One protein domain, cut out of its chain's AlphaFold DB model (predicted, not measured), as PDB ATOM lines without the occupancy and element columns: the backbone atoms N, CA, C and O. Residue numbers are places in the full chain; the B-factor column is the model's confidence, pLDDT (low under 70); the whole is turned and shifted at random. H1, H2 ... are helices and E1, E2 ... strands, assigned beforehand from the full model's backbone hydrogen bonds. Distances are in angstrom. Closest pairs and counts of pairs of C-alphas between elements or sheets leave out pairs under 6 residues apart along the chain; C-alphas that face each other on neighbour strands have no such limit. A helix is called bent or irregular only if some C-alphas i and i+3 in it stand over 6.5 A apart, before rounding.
ATOM      1  N   ALA A  29     163.925  89.594  98.403       90.44
ATOM      2  CA  ALA A  29     165.259  89.149  98.817       90.44
ATOM      3  C   ALA A  29     166.297  90.287  98.941       90.44
ATOM      4  O   ALA A  29     167.367  90.080  99.500       90.44
ATOM      5  N   GLN A  30     166.000  91.472  98.403       92.62
ATOM      6  CA  GLN A  30     166.857  92.663  98.447       92.62
ATOM      7  C   GLN A  30     166.382  93.682  99.496       92.62
ATOM      8  O   GLN A  30     166.933  94.785  99.575       92.62
ATOM      9  N   LEU A  31     165.327  93.343 100.244       94.56
ATOM     10  CA  LEU A  31     164.762  94.204 101.268       94.56
ATOM     11  C   LEU A  31     165.474  94.001 102.606       94.56
ATOM     12  O   LEU A  31     165.631  92.885 103.093       94.56
ATOM     13  N   HIS A  32     165.847  95.119 103.205       94.56
ATOM     14  CA  HIS A  32     166.307  95.283 104.568       94.56
ATOM     15  C   HIS A  32     165.246  96.101 105.294       94.56
ATOM     16  O   HIS A  32     164.880  97.177 104.824       94.56
ATOM     17  N   ASP A  33     164.749  95.593 106.417       94.31
ATOM     18  CA  ASP A  33     163.786  96.307 107.250       94.31
ATOM     19  C   ASP A  33     163.941  95.862 108.706       94.31
ATOM     20  O   ASP A  33     163.404  94.838 109.128       94.31
ATOM     21  N   ASP A  34     164.731  96.616 109.466       94.12
ATOM     22  CA  ASP A  34     164.808  96.523 110.928       94.12
ATOM     23  C   ASP A  34     164.297  97.812 111.597       94.12
ATOM     24  O   ASP A  34     164.440  98.016 112.807       94.12
ATOM     25  N   LEU A  35     163.669  98.689 110.806       93.81
ATOM     26  CA  LEU A  35     163.117  99.954 111.250       93.81
ATOM     27  C   LEU A  35     161.891  99.727 112.137       93.81
ATOM     28  O   LEU A  35     160.887  99.157 111.712       93.81
ATOM     29  N   GLY A  36     161.947 100.253 113.361       90.69
ATOM     30  CA  GLY A  36     160.807 100.258 114.277       90.69
ATOM     31  C   GLY A  36     159.660 101.169 113.821       90.69
ATOM     32  O   GLY A  36     159.660 101.740 112.728       90.69
ATOM     33  N   GLU A  37     158.664 101.339 114.685       91.25
ATOM     34  CA  GLU A  37     157.545 102.240 114.407       91.25
ATOM     35  C   GLU A  37     158.025 103.679 114.128       91.25
ATOM     36  O   GLU A  37     158.891 104.220 114.822       91.25
ATOM     37  N   LEU A  38     157.451 104.300 113.090       95.19
ATOM     38  CA  LEU A  38     157.694 105.709 112.793       95.19
ATOM     39  C   LEU A  38     156.922 106.574 113.789       95.19
ATOM     40  O   LEU A  38     155.708 106.440 113.922       95.19
ATOM     41  N   THR A  39     157.627 107.481 114.458       94.88
ATOM     42  CA  THR A  39     157.066 108.370 115.487       94.88
ATOM     43  C   THR A  39     157.373 109.825 115.141       94.88
ATOM     44  O   THR A  39     158.459 110.081 114.622       94.88
ATOM     45  N   PRO A  40     156.463 110.779 115.402       94.69
ATOM     46  CA  PRO A  40     156.650 112.179 115.033       94.69
ATOM     47  C   PRO A  40     157.704 112.840 115.930       94.69
ATOM     48  O   PRO A  40     157.397 113.429 116.961       94.69
ATOM     49  N   ASP A  41     158.965 112.721 115.527       93.00
ATOM     50  CA  ASP A  41     160.113 113.356 116.163       93.00
ATOM     51  C   ASP A  41     160.918 114.126 115.115       93.00
ATOM     52  O   ASP A  41     161.327 113.571 114.091       93.00
ATOM     53  N   ARG A  42     161.071 115.434 115.335       91.19
ATOM     54  CA  ARG A  42     161.596 116.356 114.321       91.19
ATOM     55  C   ARG A  42     163.043 116.021 113.981       91.19
ATOM     56  O   ARG A  42     163.878 115.893 114.871       91.19
ATOM     57  N   GLY A  43     163.329 115.902 112.686       83.19
ATOM     58  CA  GLY A  43     164.669 115.593 112.174       83.19
ATOM     59  C   GLY A  43     165.237 114.227 112.585       83.19
ATOM     60  O   GLY A  43     166.443 114.031 112.480       83.19
ATOM     61  N   ARG A  44     164.410 113.288 113.069       92.12
ATOM     62  CA  ARG A  44     164.861 111.956 113.513       92.12
ATOM     63  C   ARG A  44     165.241 111.019 112.373       92.12
ATOM     64  O   ARG A  44     165.952 110.038 112.581       92.12
ATOM     65  N   TYR A  45     164.684 111.239 111.196       96.69
ATOM     66  CA  TYR A  45     164.825 110.298 110.101       96.69
ATOM     67  C   TYR A  45     165.548 110.953 108.936       96.69
ATOM     68  O   TYR A  45     165.315 112.119 108.622       96.69
ATOM     69  N   ILE A  46     166.395 110.176 108.267       96.94
ATOM     70  CA  ILE A  46     167.032 110.585 107.015       96.94
ATOM     71  C   ILE A  46     166.642 109.594 105.927       96.94
ATOM     72  O   ILE A  46     166.942 108.406 106.034       96.94
ATOM     73  N   ALA A  47     165.998 110.079 104.869       97.94
ATOM     74  CA  ALA A  47     165.814 109.341 103.630       97.94
ATOM     75  C   ALA A  47     167.027 109.590 102.728       97.94
ATOM     76  O   ALA A  47     167.168 110.666 102.146       97.94
ATOM     77  N   VAL A  48     167.897 108.593 102.614       97.69
ATOM     78  CA  VAL A  48     168.993 108.584 101.646       97.69
ATOM     79  C   VAL A  48     168.457 108.049 100.323       97.69
ATOM     80  O   VAL A  48     167.892 106.953 100.262       97.69
ATOM     81  N   VAL A  49     168.592 108.836  99.260       97.44
ATOM     82  CA  VAL A  49     168.007 108.543  97.947       97.44
ATOM     83  C   VAL A  49     169.013 108.798  96.826       97.44
ATOM     84  O   VAL A  49     169.977 109.536  96.994       97.44
ATOM     85  N   SER A  50     168.767 108.200  95.662       95.31
ATOM     86  CA  SER A  50     169.310 108.676  94.383       95.31
ATOM     87  C   SER A  50     168.136 108.882  93.440       95.31
ATOM     88  O   SER A  50     167.507 107.909  93.014       95.31
ATOM     89  N   LEU A  51     167.803 110.136  93.142       96.44
ATOM     90  CA  LEU A  51     166.622 110.513  92.351       96.44
ATOM     91  C   LEU A  51     166.677 110.023  90.894       96.44
ATOM     92  O   LEU A  51     165.678 110.073  90.174       96.44
ATOM     93  N   LEU A  52     167.814 109.464  90.477       94.69
ATOM     94  CA  LEU A  52     167.982 108.753  89.213       94.69
ATOM     95  C   LEU A  52     167.018 107.556  89.115       94.69
ATOM     96  O   LEU A  52     166.375 107.343  88.082       94.69
ATOM     97  N   ALA A  53     166.860 106.811  90.214       94.00
ATOM     98  CA  ALA A  53     166.036 105.609  90.266       94.00
ATOM     99  C   ALA A  53     164.559 105.922  90.589       94.00
ATOM    100  O   ALA A  53     164.280 106.689  91.518       94.00
ATOM    101  N   PRO A  54     163.589 105.272  89.914       96.50
ATOM    102  CA  PRO A  54     162.163 105.519  90.135       96.50
ATOM    103  C   PRO A  54     161.734 105.202  91.574       96.50
ATOM    104  O   PRO A  54     161.008 105.977  92.189       96.50
ATOM    105  N   SER A  55     162.254 104.119  92.161       95.31
ATOM    106  CA  SER A  55     161.977 103.741  93.555       95.31
ATOM    107  C   SER A  55     162.399 104.812  94.568       95.31
ATOM    108  O   SER A  55     161.682 105.071  95.532       95.31
ATOM    109  N   SER A  56     163.550 105.446  94.337       97.12
ATOM    110  CA  SER A  56     164.090 106.504  95.192       97.12
ATOM    111  C   SER A  56     163.329 107.811  95.033       97.12
ATOM    112  O   SER A  56     162.976 108.439  96.031       97.12
ATOM    113  N   GLN A  57     163.020 108.184  93.788       97.81
ATOM    114  CA  GLN A  57     162.162 109.332  93.517       97.81
ATOM    115  C   GLN A  57     160.805 109.173  94.206       97.81
ATOM    116  O   GLN A  57     160.304 110.126  94.801       97.81
ATOM    117  N   LYS A  58     160.248 107.956  94.188       96.62
ATOM    118  CA  LYS A  58     159.004 107.640  94.884       96.62
ATOM    119  C   LYS A  58     159.091 107.949  96.381       96.62
ATOM    120  O   LYS A  58     158.225 108.647  96.902       96.62
ATOM    121  N   LEU A  59     160.121 107.458  97.072       97.88
ATOM    122  CA  LEU A  59     160.253 107.705  98.510       97.88
ATOM    123  C   LEU A  59     160.416 109.202  98.809       97.88
ATOM    124  O   LEU A  59     159.726 109.722  99.684       97.88
ATOM    125  N   ALA A  60     161.276 109.895  98.057       98.25
ATOM    126  CA  ALA A  60     161.481 111.332  98.216       98.25
ATOM    127  C   ALA A  60     160.165 112.105  98.045       98.25
ATOM    128  O   ALA A  60     159.799 112.901  98.907       98.25
ATOM    129  N   ALA A  61     159.412 111.824  96.980       98.06
ATOM    130  CA  ALA A  61     158.122 112.458  96.746       98.06
ATOM    131  C   ALA A  61     157.109 112.144  97.860       98.06
ATOM    132  O   ALA A  61     156.408 113.046  98.313       98.06
ATOM    133  N   ALA A  62     157.082 110.909  98.373       97.81
ATOM    134  CA  ALA A  62     156.181 110.507  99.451       97.81
ATOM    135  C   ALA A  62     156.432 111.272 100.763       97.81
ATOM    136  O   ALA A  62     155.476 111.607 101.468       97.81
ATOM    137  N   VAL A  63     157.687 111.618 101.081       97.94
ATOM    138  CA  VAL A  63     158.015 112.469 102.243       97.94
ATOM    139  C   VAL A  63     157.335 113.835 102.134       97.94
ATOM    140  O   VAL A  63     156.704 114.295 103.084       97.94
ATOM    141  N   PHE A  64     157.393 114.477 100.968       97.50
ATOM    142  CA  PHE A  64     156.787 115.797 100.796       97.50
ATOM    143  C   PHE A  64     155.271 115.737 100.589       97.50
ATOM    144  O   PHE A  64     154.566 116.574 101.142       97.50
ATOM    145  N   TRP A  65     154.758 114.750  99.850       96.75
ATOM    146  CA  TRP A  65     153.317 114.550  99.645       96.75
ATOM    147  C   TRP A  65     152.582 114.148 100.922       96.75
ATOM    148  O   TRP A  65     151.394 114.410 101.054       96.75
ATOM    149  N   SER A  66     153.260 113.530 101.886       95.94
ATOM    150  CA  SER A  66     152.689 113.300 103.216       95.94
ATOM    151  C   SER A  66     152.757 114.543 104.109       95.94
ATOM    152  O   SER A  66     152.002 114.637 105.072       95.94
ATOM    153  N   GLY A  67     153.620 115.517 103.811       94.81
ATOM    154  CA  GLY A  67     153.941 116.611 104.731       94.81
ATOM    155  C   GLY A  67     154.871 116.184 105.873       94.81
ATOM    156  O   GLY A  67     154.884 116.824 106.918       94.81
ATOM    157  N   ALA A  68     155.645 115.109 105.693       95.94
ATOM    158  CA  ALA A  68     156.554 114.569 106.704       95.94
ATOM    159  C   ALA A  68     157.970 115.182 106.668       95.94
ATOM    160  O   ALA A  68     158.866 114.686 107.350       95.94
ATOM    161  N   ALA A  69     158.190 116.253 105.897       94.25
ATOM    162  CA  ALA A  69     159.502 116.897 105.748       94.25
ATOM    163  C   ALA A  69     160.047 117.520 107.055       94.25
ATOM    164  O   ALA A  69     161.252 117.697 107.187       94.25
ATOM    165  N   ASP A  70     159.185 117.788 108.044       91.75
ATOM    166  CA  ASP A  70     159.594 118.197 109.401       91.75
ATOM    167  C   ASP A  70     160.263 117.054 110.194       91.75
ATOM    168  O   ASP A  70     161.019 117.291 111.140       91.75
ATOM    169  N   TYR A  71     159.962 115.803 109.837       95.69
ATOM    170  CA  TYR A  71     160.425 114.599 110.534       95.69
ATOM    171  C   TYR A  71     161.516 113.858 109.758       95.69
ATOM    172  O   TYR A  71     162.370 113.215 110.371       95.69
ATOM    173  N   ILE A  72     161.471 113.932 108.425       96.81
ATOM    174  CA  ILE A  72     162.364 113.217 107.516       96.81
ATOM    175  C   ILE A  72     163.143 114.216 106.662       96.81
ATOM    176  O   ILE A  72     162.579 114.883 105.793       96.81
ATOM    177  N   GLU A  73     164.458 114.254 106.853       95.56
ATOM    178  CA  GLU A  73     165.373 114.940 105.944       95.56
ATOM    179  C   GLU A  73     165.613 114.066 104.700       95.56
ATOM    180  O   GLU A  73     165.905 112.877 104.818       95.56
ATOM    181  N   VAL A  74     165.494 114.636 103.497       96.75
ATOM    182  CA  VAL A  74     165.743 113.918 102.234       96.75
ATOM    183  C   VAL A  74     167.114 114.306 101.694       96.75
ATOM    184  O   VAL A  74     167.339 115.462 101.329       96.75
ATOM    185  N   ILE A  75     168.021 113.335 101.624       95.25
ATOM    186  CA  ILE A  75     169.381 113.498 101.111       95.25
ATOM    187  C   ILE A  75     169.511 112.718  99.811       95.25
ATOM    188  O   ILE A  75     169.551 111.487  99.815       95.25
ATOM    189  N   ASP A  76     169.595 113.445  98.705       94.56
ATOM    190  CA  ASP A  76     169.996 112.877  97.430       94.56
ATOM    191  C   ASP A  76     171.523 112.769  97.383       94.56
ATOM    192  O   ASP A  76     172.233 113.745  97.636       94.56
ATOM    193  N   VAL A  77     172.037 111.575  97.090       92.06
ATOM    194  CA  VAL A  77     173.485 111.314  97.086       92.06
ATOM    195  C   VAL A  77     174.227 112.085  95.993       92.06
ATOM    196  O   VAL A  77     175.432 112.293  96.121       92.06
ATOM    197  N   ASP A  78     173.518 112.531  94.955       89.31
ATOM    198  CA  ASP A  78     174.090 113.230  93.807       89.31
ATOM    199  C   ASP A  78     174.006 114.763  93.962       89.31
ATOM    200  O   ASP A  78     174.847 115.493  93.439       89.31
ATOM    201  N   ARG A  79     172.997 115.272  94.685       89.94
ATOM    202  CA  ARG A  79     172.649 116.708  94.728       89.94
ATOM    203  C   ARG A  79     172.563 117.316  96.126       89.94
ATOM    204  O   ARG A  79     172.348 118.521  96.247       89.94
ATOM    205  N   GLY A  80     172.703 116.519  97.180       90.56
ATOM    206  CA  GLY A  80     172.602 116.977  98.563       90.56
ATOM    207  C   GLY A  80     171.162 117.043  99.075       90.56
ATOM    208  O   GLY A  80     170.294 116.262  98.682       90.56
ATOM    209  N   ARG A  81     170.898 117.951 100.021       93.19
ATOM    210  CA  ARG A  81     169.621 117.969 100.745       93.19
ATOM    211  C   ARG A  81     168.513 118.613  99.929       93.19
ATOM    212  O   ARG A  81     168.583 119.806  99.643       93.19
ATOM    213  N   LEU A  82     167.429 117.885  99.693       95.06
ATOM    214  CA  LEU A  82     166.206 118.447  99.131       95.06
ATOM    215  C   LEU A  82     165.385 119.131 100.234       95.06
ATOM    216  O   LEU A  82     165.003 118.500 101.217       95.06
ATOM    217  N   THR A  83     165.119 120.426 100.077       93.25
ATOM    218  CA  THR A  83     164.459 121.269 101.085       93.25
ATOM    219  C   THR A  83     163.294 122.027 100.466       93.25
ATOM    220  O   THR A  83     163.440 122.627  99.403       93.25
ATOM    221  N   ARG A  84     162.141 122.043 101.143       93.25
ATOM    222  CA  ARG A  84     161.015 122.907 100.774       93.25
ATOM    223  C   ARG A  84     161.255 124.320 101.302       93.25
ATOM    224  O   ARG A  84     161.467 124.485 102.499       93.25
ATOM    225  N   VAL A  85     161.196 125.313 100.419       93.19
ATOM    226  CA  VAL A  85     161.359 126.739 100.774       93.19
ATOM    227  C   VAL A  85     160.060 127.530 100.640       93.19
ATOM    228  O   VAL A  85     159.905 128.561 101.286       93.19
ATOM    229  N   SER A  86     159.101 127.026  99.859       91.25
ATOM    230  CA  SER A  86     157.724 127.527  99.800       91.25
ATOM    231  C   SER A  86     156.755 126.412  99.380       91.25
ATOM    232  O   SER A  86     157.164 125.285  99.080       91.25
ATOM    233  N   ASP A  87     155.456 126.708  99.323       84.62
ATOM    234  CA  ASP A  87     154.451 125.753  98.836       84.62
ATOM    235  C   ASP A  87     154.727 125.319  97.387       84.62
ATOM    236  O   ASP A  87     154.536 124.151  97.034       84.62
ATOM    237  N   SER A  88     155.262 126.231  96.570       88.25
ATOM    238  CA  SER A  88     155.534 126.021  95.146       88.25
ATOM    239  C   SER A  88     156.988 125.687  94.809       88.25
ATOM    240  O   SER A  88     157.299 125.517  93.631       88.25
ATOM    241  N   GLU A  89     157.889 125.610  95.792       92.31
ATOM    242  CA  GLU A  89     159.325 125.518  95.515       92.31
ATOM    243  C   GLU A  89     160.084 124.611  96.490       92.31
ATOM    244  O   GLU A  89     159.993 124.729  97.719       92.31
ATOM    245  N   LEU A  90     160.880 123.714  95.903       96.00
ATOM    246  CA  LEU A  90     161.874 122.905  96.589       96.00
ATOM    247  C   LEU A  90     163.231 123.118  95.917       96.00
ATOM    248  O   LEU A  90     163.320 123.147  94.689       96.00
ATOM    249  N   ILE A  91     164.281 123.217  96.725       94.19
ATOM    250  CA  ILE A  91     165.656 123.422  96.269       94.19
ATOM    251  C   ILE A  91     166.586 122.366  96.855       94.19
ATOM    252  O   ILE A  91     166.321 121.800  97.918       94.19
ATOM    253  N   PHE A  92     167.705 122.140  96.177       93.12
ATOM    254  CA  PHE A  92     168.814 121.377  96.731       93.12
ATOM    255  C   PHE A  92     169.766 122.324  97.454       93.12
ATOM    256  O   PHE A  92     170.190 123.331  96.889       93.12
ATOM    257  N   VAL A  93     170.077 122.006  98.706       89.06
ATOM    258  CA  VAL A  93     170.987 122.778  99.549       89.06
ATOM    259  C   VAL A  93     172.215 121.927  99.841       89.06
ATOM    260  O   VAL A  93     172.108 120.851 100.437       89.06
ATOM    261  N   ASP A  94     173.384 122.436  99.457       75.81
ATOM    262  CA  ASP A  94     174.663 121.912  99.928       75.81
ATOM    263  C   ASP A  94     174.954 122.493 101.317       75.81
ATOM    264  O   ASP A  94     175.484 123.593 101.477       75.81
ATOM    265  N   ASP A  95     174.508 121.783 102.350       65.38
ATOM    266  CA  ASP A  95     174.668 122.210 103.735       65.38
ATOM    267  C   ASP A  95     175.818 121.446 104.395       65.38
ATOM    268  O   ASP A  95     175.640 120.434 105.079       65.38
ATOM    269  N   SER A  96     177.019 121.972 104.180       60.28
ATOM    270  CA  SER A  96     178.270 121.474 104.750       60.28
ATOM    271  C   SER A  96     178.336 121.468 106.288       60.28
ATOM    272  O   SER A  96     179.262 120.861 106.831       60.28
ATOM    273  N   SER A  97     177.394 122.109 106.994       52.53
ATOM    274  CA  SER A  97     177.440 122.296 108.452       52.53
ATOM    275  C   SER A  97     176.810 121.148 109.259       52.53
ATOM    276  O   SER A  97     177.202 120.915 110.400       52.53
ATOM    277  N   ALA A  98     175.920 120.350 108.656       61.47
ATOM    278  CA  ALA A  98     175.253 119.204 109.294       61.47
ATOM    279  C   ALA A  98     175.877 117.830 108.935       61.47
ATOM    280  O   ALA A  98     175.226 116.786 109.044       61.47
ATOM    281  N   ARG A  99     177.150 117.817 108.505       66.69
ATOM    282  CA  ARG A  99     177.852 116.635 107.957       66.69
ATOM    283  C   ARG A  99     177.814 115.409 108.861       66.69
ATOM    284  O   ARG A  99     177.382 114.366 108.408       66.69
ATOM    285  N   ALA A 100     178.185 115.507 110.139       74.25
ATOM    286  CA  ALA A 100     178.419 114.310 110.962       74.25
ATOM    287  C   ALA A 100     177.195 113.376 111.078       74.25
ATOM    288  O   ALA A 100     177.327 112.148 111.044       74.25
ATOM    289  N   HIS A 101     176.000 113.958 111.198       77.19
ATOM    290  CA  HIS A 101     174.748 113.218 111.297       77.19
ATOM    291  C   HIS A 101     174.353 112.579 109.959       77.19
ATOM    292  O   HIS A 101     174.037 111.389 109.909       77.19
ATOM    293  N   ARG A 102     174.472 113.335 108.862       83.69
ATOM    294  CA  ARG A 102     174.227 112.834 107.505       83.69
ATOM    295  C   ARG A 102     175.248 111.787 107.088       83.69
ATOM    296  O   ARG A 102     174.859 110.747 106.582       83.69
ATOM    297  N   ASP A 103     176.522 111.986 107.396       86.69
ATOM    298  CA  ASP A 103     177.592 111.023 107.147       86.69
ATOM    299  C   ASP A 103     177.312 109.701 107.869       86.69
ATOM    300  O   ASP A 103     177.581 108.626 107.336       86.69
ATOM    301  N   SER A 104     176.739 109.753 109.078       87.44
ATOM    302  CA  SER A 104     176.293 108.545 109.777       87.44
ATOM    303  C   SER A 104     175.160 107.835 109.038       87.44
ATOM    304  O   SER A 104     175.173 106.607 109.003       87.44
ATOM    305  N   ALA A 105     174.191 108.567 108.484       91.06
ATOM    306  CA  ALA A 105     173.102 107.979 107.708       91.06
ATOM    307  C   ALA A 105     173.591 107.422 106.362       91.06
ATOM    308  O   ALA A 105     173.250 106.297 106.011       91.06
ATOM    309  N   LEU A 106     174.469 108.146 105.663       91.88
ATOM    310  CA  LEU A 106     175.122 107.695 104.432       91.88
ATOM    311  C   LEU A 106     175.935 106.415 104.666       91.88
ATOM    312  O   LEU A 106     175.853 105.486 103.870       91.88
ATOM    313  N   ARG A 107     176.665 106.324 105.789       92.56
ATOM    314  CA  ARG A 107     177.361 105.089 106.190       92.56
ATOM    315  C   ARG A 107     176.397 103.942 106.488       92.56
ATOM    316  O   ARG A 107     176.681 102.822 106.088       92.56
ATOM    317  N   ALA A 108     175.281 104.206 107.166       93.25
ATOM    318  CA  ALA A 108     174.278 103.179 107.461       93.25
ATOM    319  C   ALA A 108     173.575 102.661 106.193       93.25
ATOM    320  O   ALA A 108     173.235 101.486 106.117       93.25
ATOM    321  N   ALA A 109     173.391 103.523 105.191       95.06
ATOM    322  CA  ALA A 109     172.795 103.168 103.908       95.06
ATOM    323  C   ALA A 109     173.801 102.571 102.900       95.06
ATOM    324  O   ALA A 109     173.409 102.130 101.818       95.06
ATOM    325  N   ALA A 110     175.099 102.564 103.218       93.25
ATOM    326  CA  ALA A 110     176.136 102.096 102.308       93.25
ATOM    327  C   ALA A 110     175.982 100.598 101.996       93.25
ATOM    328  O   ALA A 110     175.794  99.774 102.885       93.25
ATOM    329  N   GLY A 111     176.081 100.243 100.711       91.62
ATOM    330  CA  GLY A 111     175.925  98.859 100.242       91.62
ATOM    331  C   GLY A 111     174.476  98.374 100.157       91.62
ATOM    332  O   GLY A 111     174.238  97.260  99.696       91.62
ATOM    333  N   ILE A 112     173.507  99.206 100.542       94.75
ATOM    334  CA  ILE A 112     172.085  98.876 100.486       94.75
ATOM    335  C   ILE A 112     171.482  99.485  99.233       94.75
ATOM    336  O   ILE A 112     171.769 100.621  98.848       94.75
ATOM    337  N   ARG A 113     170.626  98.707  98.571       93.69
ATOM    338  CA  ARG A 113     169.927  99.171  97.382       93.69
ATOM    339  C   ARG A 113     168.980 100.309  97.760       93.69
ATOM    340  O   ARG A 113     168.020 100.081  98.492       93.69
ATOM    341  N   MET A 114     169.266 101.500  97.239       94.62
ATOM    342  CA  MET A 114     168.501 102.721  97.490       94.62
ATOM    343  C   MET A 114     167.059 102.629  96.972       94.62
ATOM    344  O   MET A 114     166.814 101.966  95.955       94.62
ATOM    345  N   PRO A 115     166.120 103.351  97.608       97.62
ATOM    346  CA  PRO A 115     166.314 104.297  98.717       97.62
ATOM    347  C   PRO A 115     166.444 103.628 100.090       97.62
ATOM    348  O   PRO A 115     166.019 102.494 100.251       97.62
ATOM    349  N   VAL A 116     166.961 104.347 101.088       98.38
ATOM    350  CA  VAL A 116     167.049 103.878 102.482       98.38
ATOM    351  C   VAL A 116     166.526 104.952 103.432       98.38
ATOM    352  O   VAL A 116     167.019 106.076 103.426       98.38
ATOM    353  N   LEU A 117     165.557 104.613 104.280       98.38
ATOM    354  CA  LEU A 117     165.163 105.430 105.425       98.38
ATOM    355  C   LEU A 117     165.961 104.989 106.652       98.38
ATOM    356  O   LEU A 117     165.946 103.813 107.000       98.38
ATOM    357  N   VAL A 118     166.637 105.926 107.310       97.50
ATOM    358  CA  VAL A 118     167.497 105.687 108.474       97.50
ATOM    359  C   VAL A 118     166.877 106.333 109.711       97.50
ATOM    360  O   VAL A 118     166.602 107.532 109.698       97.50
ATOM    361  N   ASP A 119     166.695 105.568 110.792       95.94
ATOM    362  CA  ASP A 119     166.458 106.110 112.136       95.94
ATOM    363  C   ASP A 119     167.790 106.585 112.706       95.94
ATOM    364  O   ASP A 119     168.722 105.809 112.942       95.94
ATOM    365  N   THR A 120     167.897 107.888 112.922       91.88
ATOM    366  CA  THR A 120     169.141 108.501 113.364       91.88
ATOM    367  C   THR A 120     169.354 108.367 114.865       91.88
ATOM    368  O   THR A 120     170.364 108.846 115.385       91.88
ATOM    369  N   ARG A 121     168.414 107.755 115.589       89.12
ATOM    370  CA  ARG A 121     168.611 107.322 116.970       89.12
ATOM    371  C   ARG A 121     169.148 105.891 116.953       89.12
ATOM    372  O   ARG A 121     168.573 105.039 116.279       89.12
ATOM    373  N   PRO A 122     170.274 105.621 117.628       85.62
ATOM    374  CA  PRO A 122     170.830 104.281 117.629       85.62
ATOM    375  C   PRO A 122     169.962 103.361 118.500       85.62
ATOM    376  O   PRO A 122     169.244 103.835 119.382       85.62
ATOM    377  N   ASP A 123     170.022 102.058 118.245       85.69
ATOM    378  CA  ASP A 123     169.554 101.048 119.192       85.69
ATOM    379  C   ASP A 123     170.492 100.957 120.415       85.69
ATOM    380  O   ASP A 123     171.523 101.632 120.480       85.69
ATOM    381  N   ASP A 124     170.145 100.107 121.385       86.94
ATOM    382  CA  ASP A 124     170.936  99.911 122.611       86.94
ATOM    383  C   ASP A 124     172.366  99.407 122.331       86.94
ATOM    384  O   ASP A 124     173.262  99.572 123.156       86.94
ATOM    385  N   ALA A 125     172.600  98.821 121.152       86.62
ATOM    386  CA  ALA A 125     173.906  98.368 120.683       86.62
ATOM    387  C   ALA A 125     174.651  99.431 119.848       86.62
ATOM    388  O   ALA A 125     175.708  99.145 119.284       86.62
ATOM    389  N   GLY A 126     174.121 100.654 119.742       85.44
ATOM    390  CA  GLY A 126     174.732 101.745 118.985       85.44
ATOM    391  C   GLY A 126     174.473 101.704 117.473       85.44
ATOM    392  O   GLY A 126     175.011 102.542 116.745       85.44
ATOM    393  N   ARG A 127     173.667 100.762 116.969       87.75
ATOM    394  CA  ARG A 127     173.411 100.574 115.532       87.75
ATOM    395  C   ARG A 127     172.257 101.448 115.060       87.75
ATOM    396  O   ARG A 127     171.272 101.644 115.767       87.75
ATOM    397  N   ARG A 128     172.360 101.968 113.838       92.12
ATOM    398  CA  ARG A 128     171.253 102.669 113.175       92.12
ATOM    399  C   ARG A 128     170.304 101.639 112.575       92.12
ATOM    400  O   ARG A 128     170.768 100.758 111.859       92.12
ATOM    401  N   ARG A 129     169.008 101.786 112.844       95.69
ATOM    402  CA  ARG A 129     167.961 100.999 112.180       95.69
ATOM    403  C   ARG A 129     167.595 101.641 110.854       95.69
ATOM    404  O   ARG A 129     167.609 102.869 110.731       95.69
ATOM    405  N   ILE A 130     167.250 100.819 109.885       97.31
ATOM    406  CA  ILE A 130     167.054 101.208 108.503       97.31
ATOM    407  C   ILE A 130     165.920 100.422 107.847       97.31
ATOM    408  O   ILE A 130     165.542  99.328 108.261       97.31
ATOM    409  N   SER A 131     165.396 100.977 106.765       98.00
ATOM    410  CA  SER A 131     164.531 100.243 105.855       98.00
ATOM    411  C   SER A 131     164.767 100.699 104.426       98.00
ATOM    412  O   SER A 131     164.886 101.898 104.179       98.00
ATOM    413  N   ASN A 132     164.817  99.765 103.482       97.69
ATOM    414  CA  ASN A 132     164.724 100.057 102.049       97.69
ATOM    415  C   ASN A 132     163.441  99.481 101.428       97.69
ATOM    416  O   ASN A 132     163.370  99.304 100.208       97.69
ATOM    417  N   ASP A 133     162.422  99.180 102.241       96.44
ATOM    418  CA  ASP A 133     161.137  98.691 101.744       96.44
ATOM    419  C   ASP A 133     160.366  99.799 101.014       96.44
ATOM    420  O   ASP A 133     159.558 100.541 101.569       96.44
ATOM    421  N   VAL A 134     160.613  99.893  99.710       94.69
ATOM    422  CA  VAL A 134     159.999 100.856  98.782       94.69
ATOM    423  C   VAL A 134     158.489 100.704  98.620       94.69
ATOM    424  O   VAL A 134     157.855 101.528  97.949       94.69
ATOM    425  N   TYR A 135     157.922  99.632  99.154       94.69
ATOM    426  CA  TYR A 135     156.508  99.314  99.086       94.69
ATOM    427  C   TYR A 135     155.792  99.786 100.348       94.69
ATOM    428  O   TYR A 135     154.784 100.484 100.265       94.69
ATOM    429  N   ASP A 136     156.384  99.476 101.496       94.81
ATOM    430  CA  ASP A 136     155.880  99.813 102.824       94.81
ATOM    431  C   ASP A 136     156.145 101.278 103.208       94.81
ATOM    432  O   ASP A 136     155.252 101.992 103.668       94.81
ATOM    433  N   LEU A 137     157.365 101.774 102.969       96.88
ATOM    434  CA  LEU A 137     157.811 103.073 103.476       96.88
ATOM    435  C   LEU A 137     156.908 104.250 103.082       96.88
ATOM    436  O   LEU A 137     156.533 105.009 103.978       96.88
ATOM    437  N   PRO A 138     156.501 104.436 101.809       96.44
ATOM    438  CA  PRO A 138     155.590 105.525 101.456       96.44
ATOM    439  C   PRO A 138     154.267 105.482 102.234       96.44
ATOM    440  O   PRO A 138     153.761 106.526 102.651       96.44
ATOM    441  N   TRP A 139     153.727 104.280 102.464       95.50
ATOM    442  CA  TRP A 139     152.495 104.082 103.220       95.50
ATOM    443  C   TRP A 139     152.702 104.350 104.717       95.50
ATOM    444  O   TRP A 139     151.931 105.112 105.309       95.50
ATOM    445  N   ARG A 140     153.769 103.819 105.330       95.31
ATOM    446  CA  ARG A 140     154.127 104.101 106.736       95.31
ATOM    447  C   ARG A 140     154.342 105.582 106.988       95.31
ATOM    448  O   ARG A 140     153.837 106.107 107.976       95.31
ATOM    449  N   ILE A 141     155.056 106.271 106.101       96.75
ATOM    450  CA  ILE A 141     155.286 107.715 106.200       96.75
ATOM    451  C   ILE A 141     153.947 108.455 106.129       96.75
ATOM    452  O   ILE A 141     153.635 109.239 107.025       96.75
ATOM    453  N   GLY A 142     153.130 108.173 105.108       95.25
ATOM    454  CA  GLY A 142     151.822 108.804 104.933       95.25
ATOM    455  C   GLY A 142     150.901 108.611 106.138       95.25
ATOM    456  O   GLY A 142     150.282 109.567 106.601       95.25
ATOM    457  N   THR A 143     150.862 107.401 106.695       94.12
ATOM    458  CA  THR A 143     149.955 107.060 107.796       94.12
ATOM    459  C   THR A 143     150.450 107.512 109.167       94.12
ATOM    460  O   THR A 143     149.649 108.038 109.940       94.12
ATOM    461  N   ARG A 144     151.746 107.364 109.469       95.00
ATOM    462  CA  ARG A 144     152.316 107.633 110.804       95.00
ATOM    463  C   ARG A 144     152.835 109.054 110.985       95.00
ATOM    464  O   ARG A 144     152.740 109.589 112.083       95.00
ATOM    465  N   LEU A 145     153.386 109.655 109.932       95.50
ATOM    466  CA  LEU A 145     154.035 110.971 109.994       95.50
ATOM    467  C   LEU A 145     153.320 112.035 109.156       95.50
ATOM    468  O   LEU A 145     153.572 113.224 109.334       95.50
ATOM    469  N   GLY A 146     152.446 111.625 108.234       92.31
ATOM    470  CA  GLY A 146     151.788 112.552 107.326       92.31
ATOM    471  C   GLY A 146     150.817 113.502 108.026       92.31
ATOM    472  O   GLY A 146     150.162 113.141 109.001       92.31
ATOM    473  N   SER A 147     150.641 114.699 107.483       91.44
ATOM    474  CA  SER A 147     149.616 115.659 107.903       91.44
ATOM    475  C   SER A 147     148.273 115.383 107.214       91.44
ATOM    476  O   SER A 147     148.209 114.626 106.246       91.44
ATOM    477  N   ALA A 148     147.181 115.981 107.701       85.62
ATOM    478  CA  ALA A 148     145.877 115.903 107.031       85.62
ATOM    479  C   ALA A 148     145.834 116.688 105.705       85.62
ATOM    480  O   ALA A 148     145.037 116.362 104.835       85.62
ATOM    481  N   ALA A 149     146.696 117.699 105.555       85.19
ATOM    482  CA  ALA A 149     146.801 118.511 104.344       85.19
ATOM    483  C   ALA A 149     147.661 117.854 103.248       85.19
ATOM    484  O   ALA A 149     147.602 118.265 102.093       85.19
ATOM    485  N   GLY A 150     148.468 116.847 103.594       88.31
ATOM    486  CA  GLY A 150     149.258 116.097 102.623       88.31
ATOM    487  C   GLY A 150     148.390 115.146 101.798       88.31
ATOM    488  O   GLY A 150     147.499 114.492 102.337       88.31
ATOM    489  N   TYR A 151     148.708 114.995 100.513       91.56
ATOM    490  CA  TYR A 151     148.053 114.052  99.601       91.56
ATOM    491  C   TYR A 151     148.004 112.613 100.137       91.56
ATOM    492  O   TYR A 151     147.023 111.903  99.929       91.56
ATOM    493  N   LEU A 152     149.023 112.177 100.888       93.31
ATOM    494  CA  LEU A 152     149.050 110.825 101.468       93.31
ATOM    495  C   LEU A 152     148.357 110.714 102.836       93.31
ATOM    496  O   LEU A 152     148.272 109.619 103.390       93.31
ATOM    497  N   GLY A 153     147.836 111.815 103.386       86.56
ATOM    498  CA  GLY A 153     147.135 111.815 104.671       86.56
ATOM    499  C   GLY A 153     145.838 111.001 104.657       86.56
ATOM    500  O   GLY A 153     145.462 110.434 105.686       86.56
ATOM    501  N   ALA A 154     145.198 110.885 103.487       85.81
ATOM    502  CA  ALA A 154     143.974 110.111 103.284       85.81
ATOM    503  C   ALA A 154     144.167 108.595 103.488       85.81
ATOM    504  O   ALA A 154     143.201 107.900 103.798       85.81
ATOM    505  N   LEU A 155     145.405 108.083 103.404       90.25
ATOM    506  CA  LEU A 155     145.707 106.658 103.604       90.25
ATOM    507  C   LEU A 155     145.316 106.153 105.003       90.25
ATOM    508  O   LEU A 155     145.048 104.968 105.172       90.25
ATOM    509  N   ARG A 156     145.253 107.036 106.012       88.69
ATOM    510  CA  ARG A 156     144.829 106.669 107.378       88.69
ATOM    511  C   ARG A 156     143.367 106.258 107.474       88.69
ATOM    512  O   ARG A 156     143.013 105.480 108.353       88.69
ATOM    513  N   THR A 157     142.525 106.834 106.626       87.25
ATOM    514  CA  THR A 157     141.065 106.728 106.721       87.25
ATOM    515  C   THR A 157     140.453 106.227 105.417       87.25
ATOM    516  O   THR A 157     139.255 106.392 105.204       87.25
TER     517      THR A 157
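What this domain is: This is residues 29 to 157 of the 325 residues of the protein "Glutathione S-transferase" of Nocardia sp. SYP-A9097 (UniProt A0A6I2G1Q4). A strongly twisted sheet of six strands makes the core, with H1 over one face and H2 over the other. H3 packs beside H1, running the same way, and H4 packs on H3 and on residues 62 to 66 of H1, about perpendicular to both, while the hairpin of E3 and E4 makes one edge of the sheet and E6 the other. The printed part has 129 residues, with four named helices and six named strands in the order E1 H1 E2 E3 E4 H2 E5 E6 H3 H4. The mixed sheet runs E4 E3 E2 E1 E5 E6, and the class is mixed, helices and strands. The whole is compact, with a radius of gyration of the C-alphas of 13.6 A and spans of 36 by 32 by 27 A.

Where its parts are: In the sheet, E1 is residues 45 to 49, 12.7 A long, beginning at C-alpha 45 (164.825, 110.298, 110.101). E2 is residues 72 to 76, 12.7 A; E3 residues 80 to 86, 18.3 A; E4 residues 89 to 93, 12.6 A; E5 residues 116 to 122, 15.6 A; and E6 residues 128 to 131, 10.2 A. H1 is residues 54 to 66, 17.9 A, and H2 residues 96 to 108, 18.9 A. H3 is residues 136 to 144, 11.7 A, and H4 residues 151 to 156, 11.2 A, ending at C-alpha 156 (144.829, 106.669, 107.378). H2 is irregular, with C-alphas 97 and 100 8.4 A apart, and H4 only just, with C-alphas 151 and 154 6.8 A apart.

How they stand to each other: E1 and E2 are parallel, with N 47 and O 73 2.8 A apart, within hydrogen-bond range; E1, H1 and E2 form a strand-helix-strand unit, two parallel neighbours with a helix between, its crossover right-handed. E2, E3 and E4 form a meander, each strand the antiparallel neighbour of the one before, with N 80 and O 76 at 2.9 A and N 83 and O 91 at 2.8 A. E5 is antiparallel to E1, N 48 to O 116 2.8 A, and forms a hairpin with E6, N 117 to O 131 2.8 A. H1 and H2 are on opposite faces, giving three layers, at heights over the sheet of 8.8 A and 8.1 A. H2 runs across the strands, at 78 degrees to E1 on the local plane; the closest C-alphas of H2 and E1 are those of Ala 105 and Ile 46, 6.6 A. H1 and H3 touch at a shallow tilt of 3 degrees, the same way, closest at the C-alphas of Ser 66 and Gly 142, 4.9 A. H4 touches H3 about perpendicular at 81 degrees, closest at the C-alphas of Leu 152 and Gly 142, 4.9 A. Every O i to N i+4 pair is within range in H3, against 8 of 9 in H1, 6 of 9 in H2 and 0 of 2 in H4, where 2 of 3 O i to N i+3 pairs are.

The domain as a whole: The two C-alphas farthest apart, of Ser 88 and Ala 125, are 41.9 A apart. The printed part has no cut and no long link between named elements; residues 29 to 44 hold no named element. The mean pLDDT of the printed part is 91.6, and residues 95 to 99 are under 70.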